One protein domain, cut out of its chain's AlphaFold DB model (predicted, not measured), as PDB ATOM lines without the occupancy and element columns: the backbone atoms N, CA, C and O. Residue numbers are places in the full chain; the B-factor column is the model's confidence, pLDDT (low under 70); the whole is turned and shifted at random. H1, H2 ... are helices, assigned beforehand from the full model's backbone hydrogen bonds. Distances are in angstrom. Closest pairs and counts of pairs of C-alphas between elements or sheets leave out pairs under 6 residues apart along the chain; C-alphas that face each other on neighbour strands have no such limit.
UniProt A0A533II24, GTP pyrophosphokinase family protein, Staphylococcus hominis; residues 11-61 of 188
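This is residues 11 to 61 of the 188 residues of the protein "GTP pyrophosphokinase family protein" of Staphylococcus hominis (UniProt A0A533II24). A long helix, H2, and a shorter one, H1, fold back side by side as a helical hairpin, and residues 51 to 61 stick out beyond H1 at one end. The loop joining the two helices makes the other end of the rod. The printed part has 51 residues with two named helices, H1 then H2, and no named strand; the class is all helix. It is only just loose, close to extended, with a radius of gyration of the C-alphas of 14.5 A, and spans 49 by 17 by 6 A.

H2, residues 33 to 60, touches H1, residues 11 to 25, with its residues 39 to 50 alone. Their closest C-alphas are those of Ile 46 and Leu 11, 6.4 A apart. They run opposite ways at a shallow tilt of 15 degrees. In H1 and H2 every O i to N i+4 pair is within hydrogen-bond range.

H2 measures 40.7 A from C-alpha 33 at (26.405, 27.212, 11.137) to C-alpha 60 at (12.561, -2.733, 34.986). H1 measures 21.3 A and begins with C-alpha 11 at (17.691, 7.042, 17.775).

The two C-alphas farthest apart, those of Thr 28 and Asn 61, are 48.8 A apart. The printed part has no cut, and the link from H1 to H2, 7 residues, is short. The pLDDT is under 70 at residues 26 to 29, 58 and 61.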
ATOM      1  N   LEU A  11      17.530   5.589  17.778       94.56
ATOM      2  CA  LEU A  11      17.691   7.042  17.775       94.56
ATOM      3  C   LEU A  11      18.930   7.482  16.988       94.56
ATOM      4  O   LEU A  11      18.836   8.392  16.163       94.56
ATOM      5  N   GLN A  12      20.065   6.800  17.172       93.50
ATOM      6  CA  GLN A  12      21.277   7.047  16.389       93.50
ATOM      7  C   GLN A  12      21.051   6.807  14.891       93.50
ATOM      8  O   GLN A  12      21.564   7.558  14.062       93.50
ATOM      9  N   HIS A  13      20.277   5.779  14.526       94.94
ATOM     10  CA  HIS A  13      19.937   5.506  13.131       94.94
ATOM     11  C   HIS A  13      19.097   6.634  12.519       94.94
ATOM     12  O   HIS A  13      19.489   7.181  11.489       94.94
ATOM     13  N   ALA A  14      18.006   7.026  13.181       93.12
ATOM     14  CA  ALA A  14      17.126   8.094  12.706       93.12
ATOM     15  C   ALA A  14      17.855   9.442  12.588       93.12
ATOM     16  O   ALA A  14      17.668  10.178  11.617       93.12
ATOM     17  N   TRP A  15      18.724   9.761  13.550       95.06
ATOM     18  CA  TRP A  15      19.537  10.974  13.504       95.06
ATOM     19  C   TRP A  15      20.540  10.956  12.353       95.06
ATOM     20  O   TRP A  15      20.627  11.941  11.623       95.06
ATOM     21  N   ALA A  16      21.247   9.840  12.150       93.44
ATOM     22  CA  ALA A  16      22.229   9.714  11.076       93.44
ATOM     23  C   ALA A  16      21.575   9.799   9.688       93.44
ATOM     24  O   ALA A  16      22.130  10.428   8.790       93.44
ATOM     25  N   GLU A  17      20.392   9.201   9.512       93.12
ATOM     26  CA  GLU A  17      19.622   9.308   8.269       93.12
ATOM     27  C   GLU A  17      19.212  10.763   8.005       93.12
ATOM     28  O   GLU A  17      19.436  11.281   6.910       93.12
ATOM     29  N   PHE A  18      18.697  11.462   9.023       91.38
ATOM     30  CA  PHE A  18      18.273  12.855   8.889       91.38
ATOM     31  C   PHE A  18      19.444  13.821   8.641       91.38
ATOM     32  O   PHE A  18      19.350  14.698   7.777       91.38
ATOM     33  N   GLU A  19      20.560  13.662   9.360       92.50
ATOM     34  CA  GLU A  19      21.775  14.459   9.152       92.50
ATOM     35  C   GLU A  19      22.325  14.256   7.740       92.50
ATOM     36  O   GLU A  19      22.605  15.231   7.032       92.50
ATOM     37  N   HIS A  20      22.428  12.995   7.312       90.06
ATOM     38  CA  HIS A  20      22.891  12.650   5.980       90.06
ATOM     39  C   HIS A  20      21.998  13.277   4.907       90.06
ATOM     40  O   HIS A  20      22.509  13.913   3.992       90.06
ATOM     41  N   ASP A  21      20.676  13.177   5.036       88.50
ATOM     42  CA  ASP A  21      19.734  13.739   4.069       88.50
ATOM     43  C   ASP A  21      19.874  15.256   3.903       88.50
ATOM     44  O   ASP A  21      19.875  15.767   2.777       88.50
ATOM     45  N   ILE A  22      20.008  15.988   5.013       86.50
ATOM     46  CA  ILE A  22      20.162  17.447   5.000       86.50
ATOM     47  C   ILE A  22      21.511  17.853   4.403       86.50
ATOM     48  O   ILE A  22      21.562  18.781   3.590       86.50
ATOM     49  N   ARG A  23      22.595  17.155   4.763       82.31
ATOM     50  CA  ARG A  23      23.937  17.439   4.238       82.31
ATOM     51  C   ARG A  23      24.091  17.034   2.777       82.31
ATOM     52  O   ARG A  23      24.688  17.777   2.005       82.31
ATOM     53  N   TYR A  24      23.508  15.911   2.371       78.56
ATOM     54  CA  TYR A  24      23.564  15.412   1.000       78.56
ATOM     55  C   TYR A  24      22.788  16.317   0.037       78.56
ATOM     56  O   TYR A  24      23.312  16.710  -1.005       78.56
ATOM     57  N   LYS A  25      21.567  16.731   0.404       73.81
ATOM     58  CA  LYS A  25      20.739  17.624  -0.432       73.81
ATOM     59  C   LYS A  25      21.319  19.036  -0.573       73.81
ATOM     60  O   LYS A  25      20.950  19.737  -1.510       73.81
ATOM     61  N   ARG A  26      22.207  19.460   0.333       66.44
ATOM     62  CA  ARG A  26      22.803  20.809   0.364       66.44
ATOM     63  C   ARG A  26      24.321  20.817   0.197       66.44
ATOM     64  O   ARG A  26      24.951  21.823   0.495       66.44
ATOM     65  N   ALA A  27      24.909  19.739  -0.322       61.72
ATOM     66  CA  ALA A  27      26.359  19.607  -0.485       61.72
ATOM     67  C   ALA A  27      27.005  20.713  -1.355       61.72
ATOM     68  O   ALA A  27      28.217  20.903  -1.311       61.72
ATOM     69  N   THR A  28      26.206  21.448  -2.135       59.38
ATOM     70  CA  THR A  28      26.633  22.552  -3.011       59.38
ATOM     71  C   THR A  28      26.455  23.951  -2.401       59.38
ATOM     72  O   THR A  28      26.873  24.927  -3.021       59.38
ATOM     73  N   GLU A  29      25.848  24.076  -1.214       66.19
ATOM     74  CA  GLU A  29      25.592  25.348  -0.526       66.19
ATOM     75  C   GLU A  29      26.310  25.392   0.832       66.19
ATOM     76  O   GLU A  29      26.412  24.386   1.533       66.19
ATOM     77  N   ASN A  30      26.785  26.572   1.239       70.62
ATOM     78  CA  ASN A  30      27.299  26.759   2.596       70.62
ATOM     79  C   ASN A  30      26.132  26.637   3.585       70.62
ATOM     80  O   ASN A  30      25.282  27.525   3.656       70.62
ATOM     81  N   LEU A  31      26.092  25.531   4.330       72.88
ATOM     82  CA  LEU A  31      25.137  25.325   5.416       72.88
ATOM     83  C   LEU A  31      25.282  26.440   6.461       72.88
ATOM     84  O   LEU A  31      26.392  26.811   6.842       72.88
ATOM     85  N   ASP A  32      24.149  26.966   6.931       85.94
ATOM     86  CA  ASP A  32      24.132  27.896   8.060       85.94
ATOM     87  C   ASP A  32      24.759  27.198   9.285       85.94
ATOM     88  O   ASP A  32      24.278  26.124   9.666       85.94
ATOM     89  N   PRO A  33      25.786  27.780   9.937       87.62
ATOM     90  CA  PRO A  33      26.405  27.212  11.137       87.62
ATOM     91  C   PRO A  33      25.417  26.874  12.266       87.62
ATOM     92  O   PRO A  33      25.706  26.040  13.127       87.62
ATOM     93  N   GLN A  34      24.235  27.502  12.286       90.06
ATOM     94  CA  GLN A  34      23.163  27.156  13.220       90.06
ATOM     95  C   GLN A  34      22.655  25.720  13.035       90.06
ATOM     96  O   GLN A  34      22.260  25.089  14.016       90.06
ATOM     97  N   VAL A  35      22.698  25.184  11.813       88.88
ATOM     98  CA  VAL A  35      22.286  23.810  11.497       88.88
ATOM     99  C   VAL A  35      23.247  22.803  12.123       88.88
ATOM    100  O   VAL A  35      22.798  21.883  12.802       88.88
ATOM    101  N   ASP A  36      24.558  23.011  11.987       88.62
ATOM    102  CA  ASP A  36      25.556  22.139  12.624       88.62
ATOM    103  C   ASP A  36      25.451  22.189  14.150       88.62
ATOM    104  O   ASP A  36      25.525  21.159  14.829       88.62
ATOM    105  N   ARG A  37      25.194  23.379  14.706       93.75
ATOM    106  CA  ARG A  37      24.944  23.524  16.142       93.75
ATOM    107  C   ARG A  37      23.705  22.743  16.579       93.75
ATOM    108  O   ARG A  37      23.745  22.092  17.619       93.75
ATOM    109  N   ALA A  38      22.623  22.787  15.803       94.19
ATOM    110  CA  ALA A  38      21.402  22.046  16.099       94.19
ATOM    111  C   ALA A  38      21.619  20.526  16.029       94.19
ATOM    112  O   ALA A  38      21.198  19.825  16.947       94.19
ATOM    113  N   PHE A  39      22.333  20.022  15.015       94.19
ATOM    114  CA  PHE A  39      22.703  18.603  14.931       94.19
ATOM    115  C   PHE A  39      23.553  18.154  16.119       94.19
ATOM    116  O   PHE A  39      23.278  17.106  16.698       94.19
ATOM    117  N   THR A  40      24.517  18.981  16.532       94.12
ATOM    118  CA  THR A  40      25.356  18.722  17.714       94.12
ATOM    119  C   THR A  40      24.519  18.625  18.993       94.12
ATOM    120  O   THR A  40      24.687  17.698  19.781       94.12
ATOM    121  N   LEU A  41      23.589  19.562  19.202       96.62
ATOM    122  CA  LEU A  41      22.702  19.543  20.369       96.62
ATOM    123  C   LEU A  41      21.752  18.340  20.345       96.62
ATOM    124  O   LEU A  41      21.543  17.709  21.378       96.62
ATOM    125  N   ALA A  42      21.207  18.002  19.174       95.25
ATOM    126  CA  ALA A  42      20.345  16.839  18.999       95.25
ATOM    127  C   ALA A  42      21.086  15.529  19.303       95.25
ATOM    128  O   ALA A  42      20.530  14.675  19.987       95.25
ATOM    129  N   ALA A  43      22.345  15.396  18.873       95.88
ATOM    130  CA  ALA A  43      23.180  14.247  19.217       95.88
ATOM    131  C   ALA A  43      23.362  14.119  20.740       95.88
ATOM    132  O   ALA A  43      23.204  13.032  21.284       95.88
ATOM    133  N   GLY A  44      23.592  15.235  21.444       96.25
ATOM    134  CA  GLY A  44      23.668  15.239  22.909       96.25
ATOM    135  C   GLY A  44      22.356  14.835  23.597       96.25
ATOM    136  O   GLY A  44      22.383  14.143  24.609       96.25
ATOM    137  N   LEU A  45      21.200  15.225  23.052       96.50
ATOM    138  CA  LEU A  45      19.897  14.796  23.577       96.50
ATOM    139  C   LEU A  45      19.631  13.307  23.340       96.50
ATOM    140  O   LEU A  45      19.025  12.664  24.191       96.50
ATOM    141  N   ILE A  46      20.072  12.769  22.203       95.81
ATOM    142  CA  ILE A  46      19.956  11.340  21.890       95.81
ATOM    143  C   ILE A  46      20.823  10.516  22.830       95.81
ATOM    144  O   ILE A  46      20.327   9.554  23.397       95.81
ATOM    145  N   GLU A  47      22.068  10.937  23.049       92.56
ATOM    146  CA  GLU A  47      22.966  10.302  24.014       92.56
ATOM    147  C   GLU A  47      22.323  10.244  25.408       92.56
ATOM    148  O   GLU A  47      22.281   9.194  26.042       92.56
ATOM    149  N   LEU A  48      21.742  11.360  25.865       96.00
ATOM    150  CA  LEU A  48      21.020  11.399  27.137       96.00
ATOM    151  C   LEU A  48      19.792  10.479  27.137       96.00
ATOM    152  O   LEU A  48      19.520   9.837  28.146       96.00
ATOM    153  N   ALA A  49      19.040  10.415  26.039       94.06
ATOM    154  CA  ALA A  49      17.872   9.547  25.933       94.06
ATOM    155  C   ALA A  49      18.258   8.059  25.971       94.06
ATOM    156  O   ALA A  49      17.627   7.304  26.707       94.06
ATOM    157  N   ASP A  50      19.304   7.665  25.242       91.62
ATOM    158  CA  ASP A  50      19.826   6.295  25.242       91.62
ATOM    159  C   ASP A  50      20.286   5.903  26.664       91.62
ATOM    160  O   ASP A  50      19.820   4.894  27.190       91.62
ATOM    161  N   GLN A  51      21.024   6.773  27.371       89.19
ATOM    162  CA  GLN A  51      21.391   6.551  28.783       89.19
ATOM    163  C   GLN A  51      20.173   6.379  29.709       89.19
ATOM    164  O   GLN A  51      20.209   5.606  30.669       89.19
ATOM    165  N   GLN A  52      19.081   7.113  29.465       92.06
ATOM    166  CA  GLN A  52      17.851   6.947  30.242       92.06
ATOM    167  C   GLN A  52      17.142   5.628  29.928       92.06
ATOM    168  O   GLN A  52      16.556   5.038  30.835       92.06
ATOM    169  N   PHE A  53      17.196   5.135  28.689       90.88
ATOM    170  CA  PHE A  53      16.656   3.818  28.357       90.88
ATOM    171  C   PHE A  53      17.443   2.691  29.018       90.88
ATOM    172  O   PHE A  53      16.809   1.801  29.580       90.88
ATOM    173  N   ASP A  54      18.772   2.777  29.040       82.56
ATOM    174  CA  ASP A  54      19.635   1.828  29.756       82.56
ATOM    175  C   ASP A  54      19.286   1.799  31.254       82.56
ATOM    176  O   ASP A  54      19.024   0.747  31.846       82.56
ATOM    177  N   GLN A  55      19.131   2.981  31.864       80.31
ATOM    178  CA  GLN A  55      18.703   3.096  33.258       80.31
ATOM    179  C   GLN A  55      17.308   2.493  33.498       80.31
ATOM    180  O   GLN A  55      17.099   1.794  34.491       80.31
ATOM    181  N   ILE A  56      16.341   2.750  32.612       83.56
ATOM    182  CA  ILE A  56      14.991   2.184  32.717       83.56
ATOM    183  C   ILE A  56      15.035   0.661  32.571       83.56
ATOM    184  O   ILE A  56      14.392  -0.024  33.364       83.56
ATOM    185  N   ALA A  57      15.792   0.128  31.611       75.94
ATOM    186  CA  ALA A  57      15.952  -1.309  31.412       75.94
ATOM    187  C   ALA A  57      16.554  -1.970  32.661       75.94
ATOM    188  O   ALA A  57      15.991  -2.935  33.179       75.94
ATOM    189  N   SER A  58      17.604  -1.366  33.219       66.69
ATOM    190  CA  SER A  58      18.241  -1.782  34.472       66.69
ATOM    191  C   SER A  58      17.297  -1.791  35.684       66.69
ATOM    192  O   SER A  58      17.459  -2.603  36.598       66.69
ATOM    193  N   LEU A  59      16.331  -0.866  35.734       73.88
ATOM    194  CA  LEU A  59      15.334  -0.782  36.807       73.88
ATOM    195  C   LEU A  59      14.150  -1.732  36.592       73.88
ATOM    196  O   LEU A  59      13.634  -2.285  37.561       73.88
ATOM    197  N   ALA A  60      13.701  -1.894  35.347       72.50
ATOM    198  CA  ALA A  60      12.561  -2.733  34.986       72.50
ATOM    199  C   ALA A  60      12.900  -4.224  35.079       72.50
ATOM    200  O   ALA A  60      12.071  -5.013  35.531       72.50
ATOM    201  N   ASN A  61      14.130  -4.582  34.713       61.94
ATOM    202  CA  ASN A  61      14.643  -5.940  34.750       61.94
ATOM    203  C   ASN A  61      15.876  -5.986  35.671       61.94
ATOM    204  O   ASN A  61      17.008  -6.034  35.194       61.94
TER     205      ASN A  61